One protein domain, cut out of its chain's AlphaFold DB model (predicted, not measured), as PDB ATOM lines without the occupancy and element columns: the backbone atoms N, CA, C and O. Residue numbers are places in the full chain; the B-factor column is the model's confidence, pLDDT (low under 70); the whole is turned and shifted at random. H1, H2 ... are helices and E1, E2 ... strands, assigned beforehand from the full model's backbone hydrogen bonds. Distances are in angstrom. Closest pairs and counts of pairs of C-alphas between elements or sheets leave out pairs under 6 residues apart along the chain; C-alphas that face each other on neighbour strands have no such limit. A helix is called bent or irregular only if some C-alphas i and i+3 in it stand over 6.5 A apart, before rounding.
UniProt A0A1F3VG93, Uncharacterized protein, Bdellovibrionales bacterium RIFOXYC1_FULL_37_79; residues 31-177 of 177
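This is residues 31 to 177 of the 177 residues of an uncharacterized protein of Bdellovibrionales bacterium RIFOXYC1_FULL_37_79 (UniProt A0A1F3VG93). A sheet of eleven strands, curled like part of a barrel, wraps round one helix, H1, which fills its middle; the barrel is not closed, though its edge strands E1 and E13 come near each other at one place. The small hairpin of E10 and E11 lies at one end, farthest from the middle. The printed part has 147 residues, with thirteen named strands in chain order and then one named helix; the class is mostly strand. The large sheet runs E1 E2 E3 E4 E5 E6 E7 E8 E9 E12 E13, all antiparallel. The whole is compact, with a radius of gyration of the C-alphas of 14.6 A and spans of 50 by 35 by 32 A.

Start with E1, residues 33 to 38, E2, 41 to 46, E3, 49 to 56, E4, 61 to 68, E5, 71 to 79, E6, 85 to 93, E7, 96 to 108, E8, 113 to 118, and E9, 121 to 128: they form a meander, each strand the antiparallel neighbour of the one before. Look across E1 and E2 for N 36 and O 43, 2.8 A apart, and across E6 and E7 for N 89 and O 100, 2.8 A. Pairing is staggered in E5, which pairs with E4 over residues 71 to 77 and with E6 over 78 to 79, where N 78 and O 86 are 3.0 A apart. Beyond E9 come E12, residues 141 to 146, with N 126 and O 143 at 2.8 A, and E13, 149 to 155, with N 144 and O 151 at 2.9 A. This is a folded sheet, one sheet bent back on itself: E1 to E8 face E12 and E13, with E9 as the hinge. The closest C-alphas of the edge strands E1 and E13, Ile 33 and Tyr 153, are 7.0 A apart. The sheet curls round H1, residues 161 to 176; its closest C-alphas to E4 are Met 170 and Leu 64, 6.1 A, and to E8 Met 165 and Ile 114, 6.6 A. In H1 every O i to N i+4 pair is within hydrogen-bond range. E9 runs on into E10, residues 131 to 133, at 81 degrees; E10 forms a hairpin with E11, residues 136 to 138, where N 136 and O 133 are 2.8 A apart.

Find C-alpha 33 at (0.598, -46.489, 41.134), where E1 begins. E7, the longest strand, measures 36.9 A, E6 27.1 A and E5 26.3 A. H1 runs 21.6 A, from C-alpha 161 at (-14.878, -59.136, 46.427) to C-alpha 176 at (-8.817, -41.251, 35.876).

The two C-alphas farthest apart, Gly 95 and Glu 134, are 50.4 A apart. The printed part has no cut, and the links between named elements are tight. The mean pLDDT of the printed part is 96.5, and no printed residue is under 70.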
ATOM      1  N   THR A  31       0.831 -49.554  37.094       97.19
ATOM      2  CA  THR A  31       0.866 -48.453  36.121       97.19
ATOM      3  C   THR A  31       0.735 -47.106  36.829       97.19
ATOM      4  O   THR A  31      -0.367 -46.731  37.204       97.19
ATOM      5  N   ASN A  32       1.843 -46.382  37.021       98.25
ATOM      6  CA  ASN A  32       1.897 -45.113  37.760       98.25
ATOM      7  C   ASN A  32       1.181 -45.152  39.128       98.25
ATOM      8  O   ASN A  32       0.576 -44.161  39.536       98.25
ATOM      9  N   ILE A  33       1.207 -46.294  39.816       98.62
ATOM     10  CA  ILE A  33       0.598 -46.489  41.134       98.62
ATOM     11  C   ILE A  33       1.672 -47.063  42.053       98.62
ATOM     12  O   ILE A  33       2.270 -48.095  41.745       98.62
ATOM     13  N   ASP A  34       1.907 -46.399  43.180       98.69
ATOM     14  CA  ASP A  34       2.793 -46.881  44.236       98.69
ATOM     15  C   ASP A  34       2.229 -46.476  45.600       98.69
ATOM     16  O   ASP A  34       2.294 -45.315  46.013       98.69
ATOM     17  N   MET A  35       1.604 -47.431  46.283       98.69
ATOM     18  CA  MET A  35       0.903 -47.207  47.540       98.69
ATOM     19  C   MET A  35       1.231 -48.280  48.572       98.69
ATOM     20  O   MET A  35       1.641 -49.399  48.261       98.69
ATOM     21  N   LYS A  36       0.997 -47.938  49.834       98.38
ATOM     22  CA  LYS A  36       0.923 -48.873  50.951       98.38
ATOM     23  C   LYS A  36      -0.532 -49.166  51.275       98.38
ATOM     24  O   LYS A  36      -1.384 -48.292  51.127       98.38
ATOM     25  N   ILE A  37      -0.794 -50.379  51.735       96.62
ATOM     26  CA  ILE A  37      -2.101 -50.823  52.216       96.62
ATOM     27  C   ILE A  37      -1.913 -51.496  53.572       96.62
ATOM     28  O   ILE A  37      -0.969 -52.259  53.779       96.62
ATOM     29  N   TYR A  38      -2.803 -51.174  54.499       94.31
ATOM     30  CA  TYR A  38      -2.921 -51.824  55.793       94.31
ATOM     31  C   TYR A  38      -4.405 -51.958  56.099       94.31
ATOM     32  O   TYR A  38      -5.117 -50.950  56.142       94.31
ATOM     33  N   ASP A  39      -4.868 -53.191  56.287       92.06
ATOM     34  CA  ASP A  39      -6.285 -53.482  56.474       92.06
ATOM     35  C   ASP A  39      -7.152 -52.891  55.339       92.06
ATOM     36  O   ASP A  39      -6.929 -53.191  54.156       92.06
ATOM     37  N   HIS A  40      -8.113 -52.028  55.670       94.81
ATOM     38  CA  HIS A  40      -8.999 -51.353  54.728       94.81
ATOM     39  C   HIS A  40      -8.525 -49.948  54.336       94.81
ATOM     40  O   HIS A  40      -9.246 -49.225  53.645       94.81
ATOM     41  N   ALA A  41      -7.323 -49.553  54.761       97.06
ATOM     42  CA  ALA A  41      -6.714 -48.274  54.435       97.06
ATOM     43  C   ALA A  41      -5.615 -48.431  53.379       97.06
ATOM     44  O   ALA A  41      -4.831 -49.380  53.401       97.06
ATOM     45  N   MET A  42      -5.503 -47.450  52.488       98.00
ATOM     46  CA  MET A  42      -4.421 -47.351  51.513       98.00
ATOM     47  C   MET A  42      -3.935 -45.909  51.372       98.00
ATOM     48  O   MET A  42      -4.715 -44.966  51.499       98.00
ATOM     49  N   ALA A  43      -2.647 -45.722  51.102       98.62
ATOM     50  CA  ALA A  43      -2.053 -44.402  50.926       98.62
ATOM     51  C   ALA A  43      -0.812 -44.454  50.036       98.62
ATOM     52  O   ALA A  43       0.029 -45.338  50.198       98.62
ATOM     53  N   GLY A  44      -0.650 -43.489  49.136       98.50
ATOM     54  CA  GLY A  44       0.555 -43.383  48.318       98.50
ATOM     55  C   GLY A  44       0.386 -42.486  47.108       98.50
ATOM     56  O   GLY A  44      -0.428 -41.565  47.122       98.50
ATOM     57  N   ALA A  45       1.178 -42.748  46.076       98.50
ATOM     58  CA  ALA A  45       1.172 -42.002  44.832       98.50
ATOM     59  C   ALA A  45       0.307 -42.690  43.769       98.50
ATOM     60  O   ALA A  45       0.379 -43.904  43.568       98.50
ATOM     61  N   ILE A  46      -0.473 -41.880  43.057       98.31
ATOM     62  CA  ILE A  46      -1.139 -42.246  41.810       98.31
ATOM     63  C   ILE A  46      -0.814 -41.136  40.808       98.31
ATOM     64  O   ILE A  46      -1.083 -39.966  41.073       98.31
ATOM     65  N   LYS A  47      -0.189 -41.484  39.679       96.62
ATOM     66  CA  LYS A  47       0.384 -40.531  38.715       96.62
ATOM     67  C   LYS A  47       1.267 -39.492  39.417       96.62
ATOM     68  O   LYS A  47       2.315 -39.836  39.953       96.62
ATOM     69  N   ASP A  48       0.860 -38.226  39.396       95.88
ATOM     70  CA  ASP A  48       1.580 -37.082  39.953       95.88
ATOM     71  C   ASP A  48       0.878 -36.473  41.184       95.88
ATOM     72  O   ASP A  48       1.066 -35.293  41.493       95.88
ATOM     73  N   TYR A  49       0.064 -37.260  41.898       96.62
ATOM     74  CA  TYR A  49      -0.634 -36.848  43.119       96.62
ATOM     75  C   TYR A  49      -0.597 -37.908  44.219       96.62
ATOM     76  O   TYR A  49      -0.300 -39.081  43.997       96.62
ATOM     77  N   VAL A  50      -0.908 -37.462  45.439       98.31
ATOM     78  CA  VAL A  50      -1.019 -38.318  46.623       98.31
ATOM     79  C   VAL A  50      -2.481 -38.678  46.834       98.31
ATOM     80  O   VAL A  50      -3.341 -37.798  46.849       98.31
ATOM     81  N   ALA A  51      -2.760 -39.960  47.036       98.50
ATOM     82  CA  ALA A  51      -4.083 -40.468  47.359       98.50
ATOM     83  C   ALA A  51      -4.068 -41.192  48.708       98.50
ATOM     84  O   ALA A  51      -3.108 -41.883  49.054       98.50
ATOM     85  N   TRP A  52      -5.157 -41.042  49.452       98.62
ATOM     86  CA  TRP A  52      -5.477 -41.813  50.645       98.62
ATOM     87  C   TRP A  52      -6.898 -42.348  50.506       98.62
ATOM     88  O   TRP A  52      -7.794 -41.607  50.101       98.62
ATOM     89  N   GLY A  53      -7.105 -43.616  50.831       98.50
ATOM     90  CA  GLY A  53      -8.412 -44.253  50.801       98.50
ATOM     91  C   GLY A  53      -8.651 -45.093  52.047       98.50
ATOM     92  O   GLY A  53      -7.713 -45.682  52.582       98.50
ATOM     93  N   PHE A  54      -9.901 -45.168  52.489       98.38
ATOM     94  CA  PHE A  54     -10.321 -46.022  53.598       98.38
ATOM     95  C   PHE A  54     -11.707 -46.591  53.338       98.38
ATOM     96  O   PHE A  54     -12.615 -45.845  52.983       98.38
ATOM     97  N   PHE A  55     -11.876 -47.896  53.529       97.94
ATOM     98  CA  PHE A  55     -13.168 -48.569  53.445       97.94
ATOM     99  C   PHE A  55     -13.649 -48.984  54.843       97.94
ATOM    100  O   PHE A  55     -13.093 -49.880  55.465       97.94
ATOM    101  N   ASP A  56     -14.709 -48.345  55.325       97.25
ATOM    102  CA  ASP A  56     -15.448 -48.790  56.502       97.25
ATOM    103  C   ASP A  56     -16.414 -49.905  56.083       97.25
ATOM    104  O   ASP A  56     -17.508 -49.651  55.562       97.25
ATOM    105  N   GLU A  57     -15.987 -51.151  56.286       94.00
ATOM    106  CA  GLU A  57     -16.777 -52.332  55.942       94.00
ATOM    107  C   GLU A  57     -18.098 -52.395  56.718       94.00
ATOM    108  O   GLU A  57     -19.134 -52.734  56.140       94.00
ATOM    109  N   ALA A  58     -18.096 -51.997  57.993       94.44
ATOM    110  CA  ALA A  58     -19.288 -52.028  58.835       94.44
ATOM    111  C   ALA A  58     -20.348 -51.022  58.360       94.44
ATOM    112  O   ALA A  58     -21.546 -51.316  58.391       94.44
ATOM    113  N   ALA A  59     -19.916 -49.846  57.898       96.25
ATOM    114  CA  ALA A  59     -20.809 -48.836  57.338       96.25
ATOM    115  C   ALA A  59     -21.143 -49.073  55.854       96.25
ATOM    116  O   ALA A  59     -22.121 -48.514  55.350       96.25
ATOM    117  N   GLY A  60     -20.344 -49.869  55.135       95.50
ATOM    118  CA  GLY A  60     -20.438 -49.989  53.679       95.50
ATOM    119  C   GLY A  60     -20.064 -48.686  52.962       95.50
ATOM    120  O   GLY A  60     -20.659 -48.349  51.934       95.50
ATOM    121  N   VAL A  61     -19.124 -47.927  53.533       97.75
ATOM    122  CA  VAL A  61     -18.728 -46.588  53.075       97.75
ATOM    123  C   VAL A  61     -17.234 -46.571  52.810       97.75
ATOM    124  O   VAL A  61     -16.458 -46.964  53.671       97.75
ATOM    125  N   ALA A  62     -16.808 -46.059  51.658       98.44
ATOM    126  CA  ALA A  62     -15.401 -45.771  51.413       98.44
ATOM    127  C   ALA A  62     -15.157 -44.276  51.217       98.44
ATOM    128  O   ALA A  62     -15.930 -43.587  50.556       98.44
ATOM    129  N   GLU A  63     -14.065 -43.779  51.773       98.75
ATOM    130  CA  GLU A  63     -13.600 -42.408  51.626       98.75
ATOM    131  C   GLU A  63     -12.333 -42.386  50.777       98.75
ATOM    132  O   GLU A  63     -11.416 -43.166  51.011       98.75
ATOM    133  N   LEU A  64     -12.274 -41.464  49.819       98.81
ATOM    134  CA  LEU A  64     -11.095 -41.160  49.020       98.81
ATOM    135  C   LEU A  64     -10.725 -39.692  49.216       98.81
ATOM    136  O   LEU A  64     -11.565 -38.804  49.060       98.81
ATOM    137  N   ILE A  65      -9.451 -39.441  49.497       98.62
ATOM    138  CA  ILE A  65      -8.845 -38.116  49.509       98.62
ATOM    139  C   ILE A  65      -7.710 -38.097  48.489       98.62
ATOM    140  O   ILE A  65      -6.797 -38.915  48.560       98.62
ATOM    141  N   VAL A  66      -7.732 -37.130  47.575       98.19
ATOM    142  CA  VAL A  66      -6.656 -36.889  46.603       98.19
ATOM    143  C   VAL A  66      -6.072 -35.501  46.830       98.19
ATOM    144  O   VAL A  66      -6.808 -34.533  47.037       98.19
ATOM    145  N   ARG A  67      -4.743 -35.388  46.798       97.38
ATOM    146  CA  ARG A  67      -4.013 -34.129  46.942       97.38
ATOM    147  C   ARG A  67      -3.026 -33.907  45.809       97.38
ATOM    148  O   ARG A  67      -2.145 -34.733  45.577       97.38
ATOM    149  N   LYS A  68      -3.130 -32.738  45.176       94.38
ATOM    150  CA  LYS A  68      -2.228 -32.278  44.116       94.38
ATOM    151  C   LYS A  68      -1.995 -30.776  44.250       94.38
ATOM    152  O   LYS A  68      -2.915 -29.990  44.041       94.38
ATOM    153  N   TYR A  69      -0.773 -30.368  44.585       91.81
ATOM    154  CA  TYR A  69      -0.462 -28.970  44.920       91.81
ATOM    155  C   TYR A  69      -1.397 -28.438  46.027       91.81
ATOM    156  O   TYR A  69      -1.472 -29.035  47.098       91.81
ATOM    157  N   GLU A  70      -2.121 -27.345  45.775       92.00
ATOM    158  CA  GLU A  70      -3.089 -26.748  46.708       92.00
ATOM    159  C   GLU A  70      -4.478 -27.410  46.652       92.00
ATOM    160  O   GLU A  70      -5.340 -27.127  47.484       92.00
ATOM    161  N   LEU A  71      -4.712 -28.314  45.695       94.00
ATOM    162  CA  LEU A  71      -5.993 -28.985  45.529       94.00
ATOM    163  C   LEU A  71      -6.118 -30.170  46.493       94.00
ATOM    164  O   LEU A  71      -5.276 -31.068  46.502       94.00
ATOM    165  N   THR A  72      -7.205 -30.194  47.268       97.06
ATOM    166  CA  THR A  72      -7.650 -31.360  48.041       97.06
ATOM    167  C   THR A  72      -9.048 -31.754  47.587       97.06
ATOM    168  O   THR A  72      -9.986 -30.971  47.710       97.06
ATOM    169  N   ILE A  73      -9.181 -32.978  47.091       97.69
ATOM    170  CA  ILE A  73     -10.440 -33.574  46.652       97.69
ATOM    171  C   ILE A  73     -10.835 -34.621  47.682       97.69
ATOM    172  O   ILE A  73      -9.993 -35.419  48.086       97.69
ATOM    173  N   LYS A  74     -12.099 -34.624  48.104       98.31
ATOM    174  CA  LYS A  74     -12.652 -35.636  49.005       98.31
ATOM    175  C   LYS A  74     -13.935 -36.205  48.415       98.31
ATOM    176  O   LYS A  74     -14.833 -35.449  48.048       98.31
ATOM    177  N   THR A  75     -14.031 -37.526  48.373       98.56
ATOM    178  CA  THR A  75     -15.180 -38.250  47.826       98.56
ATOM    179  C   THR A  75     -15.572 -39.388  48.747       98.56
ATOM    180  O   THR A  75     -14.715 -40.064  49.309       98.56
ATOM    181  N   ILE A  76     -16.879 -39.604  48.873       98.56
ATOM    182  CA  ILE A  76     -17.455 -40.740  49.582       98.56
ATOM    183  C   ILE A  76     -18.120 -41.661  48.563       98.56
ATOM    184  O   ILE A  76     -18.951 -41.217  47.769       98.56
ATOM    185  N   PHE A  77     -17.769 -42.940  48.611       98.50
ATOM    186  CA  PHE A  77     -18.435 -44.015  47.898       98.50
ATOM    187  C   PHE A  77     -19.355 -44.743  48.871       98.50
ATOM    188  O   PHE A  77     -18.906 -45.318  49.858       98.50
ATOM    189  N   THR A  78     -20.653 -44.704  48.607       98.31
ATOM    190  CA  THR A  78     -21.667 -45.351  49.447       98.31
ATOM    191  C   THR A  78     -22.889 -45.707  48.610       98.31
ATOM    192  O   THR A  78     -22.982 -45.339  47.433       98.31
ATOM    193  N   LYS A  79     -23.832 -46.435  49.204       97.75
ATOM    194  CA  LYS A  79     -25.132 -46.698  48.598       97.75
ATOM    195  C   LYS A  79     -25.893 -45.384  48.393       97.75
ATOM    196  O   LYS A  79     -26.194 -44.670  49.342       97.75
ATOM    197  N   GLN A  80     -26.214 -45.098  47.141       96.25
ATOM    198  CA  GLN A  80     -26.974 -43.940  46.694       96.25
ATOM    199  C   GLN A  80     -28.484 -44.219  46.761       96.25
ATOM    200  O   GLN A  80     -28.921 -45.367  46.896       96.25
ATOM    201  N   GLU A  81     -29.301 -43.178  46.602       94.00
ATOM    202  CA  GLU A  81     -30.772 -43.280  46.601       94.00
ATOM    203  C   GLU A  81     -31.308 -44.219  45.509       94.00
ATOM    204  O   GLU A  81     -32.315 -44.897  45.701       94.00
ATOM    205  N   ASN A  82     -30.593 -44.328  44.384       91.00
ATOM    206  CA  ASN A  82     -30.910 -45.259  43.296       91.00
ATOM    207  C   ASN A  82     -30.607 -46.736  43.638       91.00
ATOM    208  O   ASN A  82     -30.758 -47.616  42.789       91.00
ATOM    209  N   GLY A  83     -30.149 -47.013  44.862       93.88
ATOM    210  CA  GLY A  83     -29.819 -48.340  45.368       93.88
ATOM    211  C   GLY A  83     -28.437 -48.857  44.970       93.88
ATOM    212  O   GLY A  83     -28.033 -49.901  45.484       93.88
ATOM    213  N   LYS A  84     -27.704 -48.150  44.102       95.44
ATOM    214  CA  LYS A  84     -26.353 -48.527  43.670       95.44
ATOM    215  C   LYS A  84     -25.297 -47.975  44.615       95.44
ATOM    216  O   LYS A  84     -25.481 -46.920  45.206       95.44
ATOM    217  N   VAL A  85     -24.166 -48.661  44.722       98.06
ATOM    218  CA  VAL A  85     -22.985 -48.144  45.425       98.06
ATOM    219  C   VAL A  85     -22.174 -47.288  44.457       98.06
ATOM    220  O   VAL A  85     -21.939 -47.711  43.330       98.06
ATOM    221  N   GLY A  86     -21.756 -46.094  44.865       98.12
ATOM    222  CA  GLY A  86     -20.982 -45.194  44.013       98.12
ATOM    223  C   GLY A  86     -20.679 -43.858  44.677       98.12
ATOM    224  O   GLY A  86     -21.015 -43.645  45.842       98.12
ATOM    225  N   GLY A  87     -20.042 -42.966  43.927       98.19
ATOM    226  CA  GLY A  87     -19.682 -41.617  44.352       98.19
ATOM    227  C   GLY A  87     -19.266 -40.749  43.164       98.19
ATOM    228  O   GLY A  87     -19.017 -41.255  42.068       98.19
ATOM    229  N   THR A  88     -19.186 -39.439  43.385       98.38
ATOM    230  CA  THR A  88     -18.737 -38.478  42.369       98.38
ATOM    231  C   THR A  88     -17.506 -37.743  42.877       98.38
ATOM    232  O   THR A  88     -17.543 -37.089  43.920       98.38
ATOM    233  N   ILE A  89     -16.415 -37.849  42.126       98.12
ATOM    234  CA  ILE A  89     -15.180 -37.111  42.367       98.12
ATOM    235  C   ILE A  89     -15.307 -35.764  41.667       98.12
ATOM    236  O   ILE A  89     -15.590 -35.720  40.468       98.12
ATOM    237  N   VAL A  90     -15.174 -34.675  42.424       97.75
ATOM    238  CA  VAL A  90     -15.410 -33.316  41.929       97.75
ATOM    239  C   VAL A  90     -14.283 -32.396  42.365       97.75
ATOM    240  O   VAL A  90     -13.949 -32.342  43.548       97.75
ATOM    241  N   HIS A  91     -13.755 -31.616  41.427       96.19
ATOM    242  CA  HIS A  91     -12.935 -30.454  41.746       96.19
ATOM    243  C   HIS A  91     -13.247 -29.278  40.828       96.19
ATOM    244  O   HIS A  91     -13.768 -29.450  39.728       96.19
ATOM    245  N   THR A  92     -12.884 -28.078  41.275       95.00
ATOM    246  CA  THR A  92     -12.974 -26.862  40.468       95.00
ATOM    247  C   THR A  92     -11.575 -26.331  40.213       95.00
ATOM    248  O   THR A  92     -10.794 -26.163  41.151       95.00
ATOM    249  N   LYS A  93     -11.267 -26.036  38.953       90.81
ATOM    250  CA  LYS A  93     -10.019 -25.400  38.534       90.81
ATOM    251  C   LYS A  93     -10.342 -24.294  37.538       90.81
ATOM    252  O   LYS A  93     -11.082 -24.523  36.589       90.81
ATOM    253  N   ASP A  94      -9.827 -23.093  37.785       92.69
ATOM    254  CA  ASP A  94     -10.029 -21.920  36.919       92.69
ATOM    255  C   ASP A  94     -11.516 -21.612  36.633       92.69
ATOM    256  O   ASP A  94     -11.895 -21.190  35.543       92.69
ATOM    257  N   GLY A  95     -12.386 -21.857  37.622       93.38
ATOM    258  CA  GLY A  95     -13.840 -21.679  37.501       93.38
ATOM    259  C   GLY A  95     -14.566 -22.780  36.716       93.38
ATOM    260  O   GLY A  95     -15.788 -22.723  36.596       93.38
ATOM    261  N   VAL A  96     -13.846 -23.787  36.216       96.19
ATOM    262  CA  VAL A  96     -14.401 -24.960  35.533       96.19
ATOM    263  C   VAL A  96     -14.508 -26.119  36.516       96.19
ATOM    264  O   VAL A  96     -13.558 -26.440  37.229       96.19
ATOM    265  N   GLU A  97     -15.680 -26.744  36.557       96.44
ATOM    266  CA  GLU A  97     -15.951 -27.916  37.382       96.44
ATOM    267  C   GLU A  97     -15.643 -29.201  36.600       96.44
ATOM    268  O   GLU A  97     -16.145 -29.409  35.495       96.44
ATOM    269  N   TYR A  98     -14.836 -30.072  37.196       96.81
ATOM    270  CA  TYR A  98     -14.470 -31.382  36.673       96.81
ATOM    271  C   TYR A  98     -15.162 -32.452  37.511       96.81
ATOM    272  O   TYR A  98     -15.096 -32.414  38.740       96.81
ATOM    273  N   LYS A  99     -15.824 -33.410  36.853       98.00
ATOM    274  CA  LYS A  99     -16.584 -34.482  37.508       98.00
ATOM    275  C   LYS A  99     -16.232 -35.843  36.934       98.00
ATOM    276  O   LYS A  99     -16.234 -36.015  35.720       98.00
ATOM    277  N   THR A 100     -16.047 -36.808  37.826       98.06
ATOM    278  CA  THR A 100     -15.969 -38.232  37.495       98.06
ATOM    279  C   THR A 100     -16.969 -38.978  38.366       98.06
ATOM    280  O   THR A 100     -16.793 -39.067  39.582       98.06
ATOM    281  N   GLN A 101     -18.033 -39.501  37.760       98.19
ATOM    282  CA  GLN A 101     -18.992 -40.363  38.452       98.19
ATOM    283  C   GLN A 101     -18.526 -41.814  38.376       98.19
ATOM    284  O   GLN A 101     -18.111 -42.273  37.315       98.19
ATOM    285  N   ILE A 102     -18.615 -42.547  39.483       98.25
ATOM    286  CA  ILE A 102     -18.270 -43.968  39.535       98.25
ATOM    287  C   ILE A 102     -19.378 -44.701  40.271       98.25
ATOM    288  O   ILE A 102     -19.708 -44.363  41.407       98.25
ATOM    289  N   GLU A 103     -19.936 -45.720  39.632       98.25
ATOM    290  CA  GLU A 103     -20.935 -46.604  40.223       98.25
ATOM    291  C   GLU A 103     -20.510 -48.060  40.075       98.25
ATOM    292  O   GLU A 103     -19.980 -48.482  39.049       98.25
ATOM    293  N   PHE A 104     -20.818 -48.870  41.074       98.19
ATOM    294  CA  PHE A 104     -20.785 -50.311  40.951       98.19
ATOM    295  C   PHE A 104     -21.935 -50.789  40.054       98.19
ATOM    296  O   PHE A 104     -23.107 -50.493  40.305       98.19
ATOM    297  N   ALA A 105     -21.599 -51.543  39.007       97.88
ATOM    298  CA  ALA A 105     -22.553 -52.059  38.028       97.88
ATOM    299  C   ALA A 105     -22.788 -53.577  38.144       97.88
ATOM    300  O   ALA A 105     -23.735 -54.088  37.549       97.88
ATOM    301  N   GLY A 106     -21.958 -54.300  38.900       97.31
ATOM    302  CA  GLY A 106     -22.134 -55.729  39.165       97.31
ATOM    303  C   GLY A 106     -20.823 -56.511  39.207       97.31
ATOM    304  O   GLY A 106     -19.752 -55.980  38.921       97.31
ATOM    305  N   ILE A 107     -20.915 -57.798  39.539       96.38
ATOM    306  CA  ILE A 107     -19.797 -58.749  39.499       96.38
ATOM    307  C   ILE A 107     -20.159 -59.888  38.549       96.38
ATOM    308  O   ILE A 107     -21.272 -60.413  38.582       96.38
ATOM    309  N   ASP A 108     -19.202 -60.275  37.717       96.06
ATOM    310  CA  ASP A 108     -19.204 -61.537  36.988       96.06
ATOM    311  C   ASP A 108     -18.135 -62.441  37.611       96.06
ATOM    312  O   ASP A 108     -16.958 -62.399  37.245       96.06
ATOM    313  N   SER A 109     -18.545 -63.225  38.610       90.62
ATOM    314  CA  SER A 109     -17.633 -64.066  39.390       90.62
ATOM    315  C   SER A 109     -17.027 -65.197  38.563       90.62
ATOM    316  O   SER A 109     -15.922 -65.638  38.863       90.62
ATOM    317  N   ALA A 110     -17.727 -65.663  37.521       92.31
ATOM    318  CA  ALA A 110     -17.239 -66.730  36.651       92.31
ATOM    319  C   ALA A 110     -16.013 -66.268  35.853       92.31
ATOM    320  O   ALA A 110     -15.045 -67.014  35.718       92.31
ATOM    321  N   ASN A 111     -16.034 -65.015  35.395       95.56
ATOM    322  CA  ASN A 111     -14.936 -64.406  34.646       95.56
ATOM    323  C   ASN A 111     -13.995 -63.554  35.516       95.56
ATOM    324  O   ASN A 111     -13.044 -62.976  34.993       95.56
ATOM    325  N   LYS A 112     -14.248 -63.480  36.831       95.00
ATOM    326  CA  LYS A 112     -13.520 -62.646  37.801       95.00
ATOM    327  C   LYS A 112     -13.477 -61.167  37.392       95.00
ATOM    328  O   LYS A 112     -12.420 -60.539  37.378       95.00
ATOM    329  N   ILE A 113     -14.635 -60.614  37.029       97.62
ATOM    330  CA  ILE A 113     -14.769 -59.221  36.588       97.62
ATOM    331  C   ILE A 113     -15.619 -58.434  37.584       97.62
ATOM    332  O   ILE A 113     -16.755 -58.809  37.882       97.62
ATOM    333  N   ILE A 114     -15.099 -57.294  38.030       98.06
ATOM    334  CA  ILE A 114     -15.869 -56.236  38.690       98.06
ATOM    335  C   ILE A 114     -16.271 -55.233  37.608       98.06
ATOM    336  O   ILE A 114     -15.420 -54.702  36.895       98.06
ATOM    337  N   LYS A 115     -17.569 -54.972  37.459       98.31
ATOM    338  CA  LYS A 115     -18.089 -54.001  36.493       98.31
ATOM    339  C   LYS A 115     -18.332 -52.679  37.200       98.31
ATOM    340  O   LYS A 115     -19.110 -52.617  38.156       98.31
ATOM    341  N   LEU A 116     -17.698 -51.627  36.704       98.44
ATOM    342  CA  LEU A 116     -17.907 -50.255  37.150       98.44
ATOM    343  C   LEU A 116     -18.551 -49.461  36.017       98.44
ATOM    344  O   LEU A 116     -18.222 -49.660  34.852       98.44
ATOM    345  N   LYS A 117     -19.465 -48.555  36.344       98.19
ATOM    346  CA  LYS A 117     -19.922 -47.517  35.427       98.19
ATOM    347  C   LYS A 117     -19.151 -46.245  35.760       98.19
ATOM    348  O   LYS A 117     -19.340 -45.690  36.840       98.19
ATOM    349  N   ILE A 118     -18.269 -45.821  34.866       97.38
ATOM    350  CA  ILE A 118     -17.489 -44.592  34.997       97.38
ATOM    351  C   ILE A 118     -18.103 -43.573  34.041       97.38
ATOM    352  O   ILE A 118     -18.069 -43.753  32.825       97.38
ATOM    353  N   ASN A 119     -18.699 -42.517  34.591       96.12
ATOM    354  CA  ASN A 119     -19.600 -41.620  33.869       96.12
ATOM    355  C   ASN A 119     -20.703 -42.438  33.161       96.12
ATOM    356  O   ASN A 119     -21.523 -43.084  33.820       96.12
ATOM    357  N   ASP A 120     -20.695 -42.467  31.829       94.81
ATOM    358  CA  ASP A 120     -21.624 -43.256  31.015       94.81
ATOM    359  C   ASP A 120     -21.011 -44.517  30.388       94.81
ATOM    360  O   ASP A 120     -21.704 -45.260  29.693       94.81
ATOM    361  N   GLU A 121     -19.745 -44.815  30.685       96.94
ATOM    362  CA  GLU A 121     -19.021 -45.966  30.149       96.94
ATOM    363  C   GLU A 121     -19.027 -47.145  31.131       96.94
ATOM    364  O   GLU A 121     -18.785 -46.990  32.330       96.94
ATOM    365  N   LEU A 122     -19.294 -48.349  30.619       98.19
ATOM    366  CA  LEU A 122     -19.171 -49.581  31.393       98.19
ATOM    367  C   LEU A 122     -17.737 -50.110  31.287       98.19
ATOM    368  O   LEU A 122     -17.318 -50.580  30.233       98.19
ATOM    369  N   VAL A 123     -17.019 -50.089  32.402       98.44
ATOM    370  CA  VAL A 123     -15.632 -50.538  32.518       98.44
ATOM    371  C   VAL A 123     -15.586 -51.894  33.214       98.44
ATOM    372  O   VAL A 123     -16.196 -52.104  34.265       98.44
ATOM    373  N   SER A 124     -14.847 -52.830  32.617       98.50
ATOM    374  CA  SER A 124     -14.598 -54.157  33.185       98.50
ATOM    375  C   SER A 124     -13.230 -54.182  33.853       98.50
ATOM    376  O   SER A 124     -12.208 -54.026  33.188       98.50
ATOM    377  N   VAL A 125     -13.217 -54.388  35.167       98.69
ATOM    378  CA  VAL A 125     -12.002 -54.572  35.960       98.69
ATOM    379  C   VAL A 125     -11.797 -56.069  36.156       98.69
ATOM    380  O   VAL A 125     -12.522 -56.712  36.916       98.69
ATOM    381  N   HIS A 126     -10.830 -56.633  35.445       98.44
ATOM    382  CA  HIS A 126     -10.430 -58.025  35.604       98.44
ATOM    383  C   HIS A 126      -9.606 -58.179  36.878       98.44
ATOM    384  O   HIS A 126      -8.666 -57.416  37.096       98.44
ATOM    385  N   VAL A 127      -9.946 -59.177  37.692       97.94
ATOM    386  CA  VAL A 127      -9.259 -59.482  38.948       97.94
ATOM    387  C   VAL A 127      -8.641 -60.871  38.850       97.94
ATOM    388  O   VAL A 127      -9.336 -61.887  38.818       97.94
ATOM    389  N   VAL A 128      -7.315 -60.922  38.786       97.75
ATOM    390  CA  VAL A 128      -6.553 -62.166  38.668       97.75
ATOM    391  C   VAL A 128      -5.763 -62.381  39.960       97.75
ATOM    392  O   VAL A 128      -4.735 -61.734  40.152       97.75
ATOM    393  N   PRO A 129      -6.237 -63.248  40.869       97.12
ATOM    394  CA  PRO A 129      -5.482 -63.620  42.060       97.12
ATOM    395  C   PRO A 129      -4.336 -64.575  41.725       97.12
ATOM    396  O   PRO A 129      -4.472 -65.402  40.819       97.12
ATOM    397  N   GLU A 130      -3.248 -64.508  42.493       97.69
ATOM    398  CA  GLU A 130      -2.167 -65.505  42.431       97.69
ATOM    399  C   GLU A 130      -2.657 -66.867  42.929       97.69
ATOM    400  O   GLU A 130      -2.337 -67.914  42.365       97.69
ATOM    401  N   SER A 131      -3.480 -66.850  43.977       96.62
ATOM    402  CA  SER A 131      -4.133 -68.026  44.533       96.62
ATOM    403  C   SER A 131      -5.429 -67.642  45.252       96.62
ATOM    404  O   SER A 131      -5.736 -66.467  45.456       96.62
ATOM    405  N   MET A 132      -6.224 -68.650  45.601       94.31
ATOM    406  CA  MET A 132      -7.409 -68.478  46.438       94.31
ATOM    407  C   MET A 132      -7.136 -69.126  47.792       94.31
ATOM    408  O   MET A 132      -6.738 -70.292  47.830       94.31
ATOM    409  N   ASN A 133      -7.384 -68.391  48.872       91.44
ATOM    410  CA  ASN A 133      -7.383 -68.918  50.231       91.44
ATOM    411  C   ASN A 133      -8.816 -68.849  50.767       91.44
ATOM    412  O   ASN A 133      -9.342 -67.765  51.005       91.44
ATOM    413  N   GLU A 134      -9.483 -70.000  50.857       87.88
ATOM    414  CA  GLU A 134     -10.926 -70.096  51.118       87.88
ATOM    415  C   GLU A 134     -11.764 -69.251  50.134       87.88
ATOM    416  O   GLU A 134     -11.979 -69.655  48.989       87.88
ATOM    417  N   SER A 135     -12.238 -68.078  50.569       85.88
ATOM    418  CA  SER A 135     -13.017 -67.109  49.788       85.88
ATOM    419  C   SER A 135     -12.244 -65.821  49.458       85.88
ATOM    420  O   SER A 135     -12.784 -64.936  48.786       85.88
ATOM    421  N   HIS A 136     -10.981 -65.729  49.875       91.06
ATOM    422  CA  HIS A 136     -10.120 -64.572  49.679       91.06
ATOM    423  C   HIS A 136      -9.214 -64.725  48.459       91.06
ATOM    424  O   HIS A 136      -8.661 -65.791  48.174       91.06
ATOM    425  N   MET A 137      -9.065 -63.621  47.732       94.19
ATOM    426  CA  MET A 137      -8.104 -63.480  46.646       94.19
ATOM    427  C   MET A 137      -6.755 -63.087  47.237       94.19
ATOM    428  O   MET A 137      -6.660 -62.040  47.878       94.19
ATOM    429  N   VAL A 138      -5.729 -63.904  47.004       95.44
ATOM    430  CA  VAL A 138      -4.361 -63.633  47.457       95.44
ATOM    431  C   VAL A 138      -3.609 -62.873  46.366       95.44
ATOM    432  O   VAL A 138      -3.599 -63.289  45.202       95.44
ATOM    433  N   ASN A 139      -2.997 -61.754  46.753       96.81
ATOM    434  CA  ASN A 139      -2.211 -60.857  45.909       96.81
ATOM    435  C   ASN A 139      -2.875 -60.496  44.556       96.81
ATOM    436  O   ASN A 139      -2.244 -60.649  43.499       96.81
ATOM    437  N   PRO A 140      -4.160 -60.085  44.527       97.75
ATOM    438  CA  PRO A 140      -4.882 -59.897  43.276       97.75
ATOM    439  C   PRO A 140      -4.296 -58.788  42.406       97.75
ATOM    440  O   PRO A 140      -4.024 -57.676  42.861       97.75
ATOM    441  N   THR A 141      -4.180 -59.090  41.114       98.62
ATOM    442  CA  THR A 141      -3.899 -58.109  40.066       98.62
ATOM    443  C   THR A 141      -5.203 -57.614  39.461       98.62
ATOM    444  O   THR A 141      -6.008 -58.398  38.959       98.62
ATOM    445  N   PHE A 142      -5.392 -56.303  39.482       98.69
ATOM    446  CA  PHE A 142      -6.511 -55.599  38.877       98.69
ATOM    447  C   PHE A 142      -6.069 -55.046  37.533       98.69
ATOM    448  O   PHE A 142      -5.000 -54.450  37.440       98.69
ATOM    449  N   THR A 143      -6.866 -55.237  36.487       98.75
ATOM    450  CA  THR A 143      -6.594 -54.660  35.165       98.75
ATOM    451  C   THR A 143      -7.875 -54.134  34.538       98.75
ATOM    452  O   THR A 143      -8.876 -54.847  34.469       98.75
ATOM    453  N   ALA A 144      -7.839 -52.896  34.058       98.50
ATOM    454  CA  ALA A 144      -8.933 -52.257  33.338       98.50
ATOM    455  C   ALA A 144      -8.391 -51.476  32.138       98.50
ATOM    456  O   ALA A 144      -7.254 -51.003  32.157       98.50
ATOM    457  N   VAL A 145      -9.217 -51.318  31.107       98.06
ATOM    458  CA  VAL A 145      -8.947 -50.399  29.997       98.06
ATOM    459  C   VAL A 145      -9.941 -49.254  30.092       98.06
ATOM    460  O   VAL A 145     -11.146 -49.497  30.092       98.06
ATOM    461  N   VAL A 146      -9.443 -48.023  30.188       95.06
ATOM    462  CA  VAL A 146     -10.266 -46.807  30.264       95.06
ATOM    463  C   VAL A 146      -9.737 -45.812  29.243       95.06
ATOM    464  O   VAL A 146      -8.543 -45.526  29.231       95.06
ATOM    465  N   ALA A 147     -10.602 -45.316  28.353       92.75
ATOM    466  CA  ALA A 147     -10.218 -44.392  27.277       92.75
ATOM    467  C   ALA A 147      -9.006 -44.864  26.430       92.75
ATOM    468  O   ALA A 147      -8.214 -44.058  25.947       92.75
ATOM    469  N   GLY A 148      -8.850 -46.182  26.253       94.69
ATOM    470  CA  GLY A 148      -7.735 -46.795  25.518       94.69
ATOM    471  C   GLY A 148      -6.437 -46.975  26.317       94.69
ATOM    472  O   GLY A 148      -5.508 -47.606  25.817       94.69
ATOM    473  N   GLU A 149      -6.364 -46.484  27.557       96.62
ATOM    474  CA  GLU A 149      -5.235 -46.702  28.463       96.62
ATOM    475  C   GLU A 149      -5.459 -47.970  29.299       96.62
ATOM    476  O   GLU A 149      -6.527 -48.161  29.881       96.62
ATOM    477  N   THR A 150      -4.451 -48.845  29.369       98.19
ATOM    478  CA  THR A 150      -4.479 -50.014  30.262       98.19
ATOM    479  C   THR A 150      -3.922 -49.636  31.630       98.19
ATOM    480  O   THR A 150      -2.744 -49.305  31.763       98.19
ATOM    481  N   ILE A 151      -4.762 -49.745  32.652       98.44
ATOM    482  CA  ILE A 151      -4.417 -49.498  34.050       98.44
ATOM    483  C   ILE A 151      -4.333 -50.858  34.732       98.44
ATOM    484  O   ILE A 151      -5.324 -51.590  34.768       98.44
ATOM    485  N   SER A 152      -3.158 -51.212  35.249       98.56
ATOM    486  CA  SER A 152      -2.931 -52.489  35.921       98.56
ATOM    487  C   SER A 152      -2.161 -52.282  37.216       98.56
ATOM    488  O   SER A 152      -1.183 -51.538  37.230       98.56
ATOM    489  N   TYR A 153      -2.600 -52.913  38.301       98.69
ATOM    490  CA  TYR A 153      -1.910 -52.874  39.588       98.69
ATOM    491  C   TYR A 153      -2.154 -54.152  40.386       98.69
ATOM    492  O   TYR A 153      -3.240 -54.729  40.343       98.69
ATOM    493  N   GLN A 154      -1.147 -54.579  41.138       98.50
ATOM    494  CA  GLN A 154      -1.247 -55.688  42.078       98.50
ATOM    495  C   GLN A 154      -1.419 -55.141  43.493       98.50
ATOM    496  O   GLN A 154      -0.672 -54.258  43.910       98.50
ATOM    497  N   MET A 155      -2.396 -55.671  44.225       97.62
ATOM    498  CA  MET A 155      -2.577 -55.425  45.653       97.62
ATOM    499  C   MET A 155      -1.982 -56.598  46.425       97.62
ATOM    500  O   MET A 155      -2.415 -57.724  46.219       97.62
ATOM    501  N   GLY A 156      -1.018 -56.345  47.305       96.06
ATOM    502  CA  GLY A 156      -0.461 -57.359  48.197       96.06
ATOM    503  C   GLY A 156      -1.402 -57.690  49.357       96.06
ATOM    504  O   GLY A 156      -2.098 -56.813  49.871       96.06
ATOM    505  N   GLY A 157      -1.375 -58.939  49.811       92.69
ATOM    506  CA  GLY A 157      -2.240 -59.446  50.875       92.69
ATOM    507  C   GLY A 157      -3.542 -60.047  50.347       92.69
ATOM    508  O   GLY A 157      -3.653 -60.410  49.175       92.69
ATOM    509  N   GLU A 158      -4.524 -60.177  51.234       92.69
ATOM    510  CA  GLU A 158      -5.810 -60.806  50.933       92.69
ATOM    511  C   GLU A 158      -6.931 -59.771  50.741       92.69
ATOM    512  O   GLU A 158      -6.964 -58.700  51.359       92.69
ATOM    513  N   GLY A 159      -7.880 -60.096  49.860       89.56
ATOM    514  CA  GLY A 159      -9.073 -59.285  49.645       89.56
ATOM    515  C   GLY A 159     -10.287 -60.107  49.233       89.56
ATOM    516  O   GLY A 159     -10.221 -60.947  48.336       89.56
ATOM    517  N   CYS A 160     -11.429 -59.830  49.857       91.88
ATOM    518  CA  CYS A 160     -12.723 -60.316  49.393       91.88
ATOM    519  C   CYS A 160     -13.214 -59.474  48.198       91.88
ATOM    520  O   CYS A 160     -12.660 -58.413  47.885       91.88
ATOM    521  N   TYR A 161     -14.285 -59.909  47.526       90.12
ATOM    522  CA  TYR A 161     -14.878 -59.136  46.427       90.12
ATOM    523  C   TYR A 161     -15.382 -57.751  46.867       90.12
ATOM    524  O   TYR A 161     -15.276 -56.806  46.091       90.12
ATOM    525  N   GLY A 162     -15.888 -57.612  48.100       92.44
ATOM    526  CA  GLY A 162     -16.372 -56.335  48.641       92.44
ATOM    527  C   GLY A 162     -15.251 -55.305  48.787       92.44
ATOM    528  O   GLY A 162     -15.306 -54.242  48.167       92.44
ATOM    529  N   LYS A 163     -14.185 -55.660  49.517       93.25
ATOM    530  CA  LYS A 163     -12.962 -54.849  49.630       93.25
ATOM    531  C   LYS A 163     -12.385 -54.520  48.252       93.25
ATOM    532  O   LYS A 163     -12.130 -53.358  47.948       93.25
ATOM    533  N   SER A 164     -12.276 -55.525  47.383       95.50
ATOM    534  CA  SER A 164     -11.754 -55.368  46.017       95.50
ATOM    535  C   SER A 164     -12.582 -54.402  45.168       95.50
ATOM    536  O   SER A 164     -12.021 -53.615  44.411       95.50
ATOM    537  N   MET A 165     -13.910 -54.417  45.307       97.19
ATOM    538  CA  MET A 165     -14.812 -53.486  44.627       97.19
ATOM    539  C   MET A 165     -14.569 -52.042  45.077       97.19
ATOM    540  O   MET A 165     -14.397 -51.167  44.229       97.19
ATOM    541  N   PHE A 166     -14.532 -51.777  46.386       98.06
ATOM    542  CA  PHE A 166     -14.279 -50.424  46.895       98.06
ATOM    543  C   PHE A 166     -12.882 -49.921  46.538       98.06
ATOM    544  O   PHE A 166     -12.731 -48.771  46.127       98.06
ATOM    545  N   PHE A 167     -11.875 -50.787  46.610       97.94
ATOM    546  CA  PHE A 167     -10.507 -50.444  46.235       97.94
ATOM    547  C   PHE A 167     -10.401 -50.147  44.738       97.94
ATOM    548  O   PHE A 167      -9.794 -49.147  44.365       97.94
ATOM    549  N   ALA A 168     -11.064 -50.930  43.881       98.06
ATOM    550  CA  ALA A 168     -11.145 -50.639  42.453       98.06
ATOM    551  C   ALA A 168     -11.813 -49.283  42.173       98.06
ATOM    552  O   ALA A 168     -11.274 -48.504  41.391       98.06
ATOM    553  N   MET A 169     -12.931 -48.960  42.836       98.38
ATOM    554  CA  MET A 169     -13.587 -47.651  42.678       98.38
ATOM    555  C   MET A 169     -12.681 -46.493  43.105       98.38
ATOM    556  O   MET A 169     -12.575 -45.505  42.382       98.38
ATOM    557  N   MET A 170     -12.008 -46.615  44.252       98.62
ATOM    558  CA  MET A 170     -11.137 -45.561  44.774       98.62
ATOM    559  C   MET A 170      -9.867 -45.379  43.931       98.62
ATOM    560  O   MET A 170      -9.544 -44.249  43.573       98.62
ATOM    561  N   ILE A 171      -9.155 -46.461  43.594       98.38
ATOM    562  CA  ILE A 171      -7.881 -46.391  42.857       98.38
ATOM    563  C   ILE A 171      -8.121 -45.976  41.412       98.38
ATOM    564  O   ILE A 171      -7.494 -45.024  40.952       98.38
ATOM    565  N   LEU A 172      -9.042 -46.637  40.696       97.94
ATOM    566  CA  LEU A 172      -9.347 -46.244  39.318       97.94
ATOM    567  C   LEU A 172      -9.957 -44.849  39.283       97.94
ATOM    568  O   LEU A 172      -9.598 -44.064  38.416       97.94
ATOM    569  N   GLY A 173     -10.819 -44.518  40.245       97.38
ATOM    570  CA  GLY A 173     -11.407 -43.192  40.342       97.38
ATOM    571  C   GLY A 173     -10.388 -42.091  40.549       97.38
ATOM    572  O   GLY A 173     -10.426 -41.091  39.840       97.38
ATOM    573  N   ALA A 174      -9.445 -42.300  41.464       97.81
ATOM    574  CA  ALA A 174      -8.317 -41.403  41.621       97.81
ATOM    575  C   ALA A 174      -7.484 -41.349  40.338       97.81
ATOM    576  O   ALA A 174      -7.138 -40.257  39.923       97.81
ATOM    577  N   TYR A 175      -7.185 -42.482  39.690       97.94
ATOM    578  CA  TYR A 175      -6.327 -42.557  38.498       97.94
ATOM    579  C   TYR A 175      -6.867 -41.767  37.298       97.94
ATOM    580  O   TYR A 175      -6.099 -41.168  36.542       97.94
ATOM    581  N   ILE A 176      -8.179 -41.813  37.075       96.44
ATOM    582  CA  ILE A 176      -8.817 -41.251  35.876       96.44
ATOM    583  C   ILE A 176      -9.275 -39.797  36.042       96.44
ATOM    584  O   ILE A 176      -9.582 -39.162  35.035       96.44
ATOM    585  N   HIS A 177      -9.383 -39.306  37.278       95.06
ATOM    586  CA  HIS A 177      -9.820 -37.945  37.594       95.06
ATOM    587  C   HIS A 177      -8.646 -36.961  37.592       95.06
ATOM    588  O   HIS A 177      -8.824 -35.850  37.042       95.06
TER     589      HIS A 177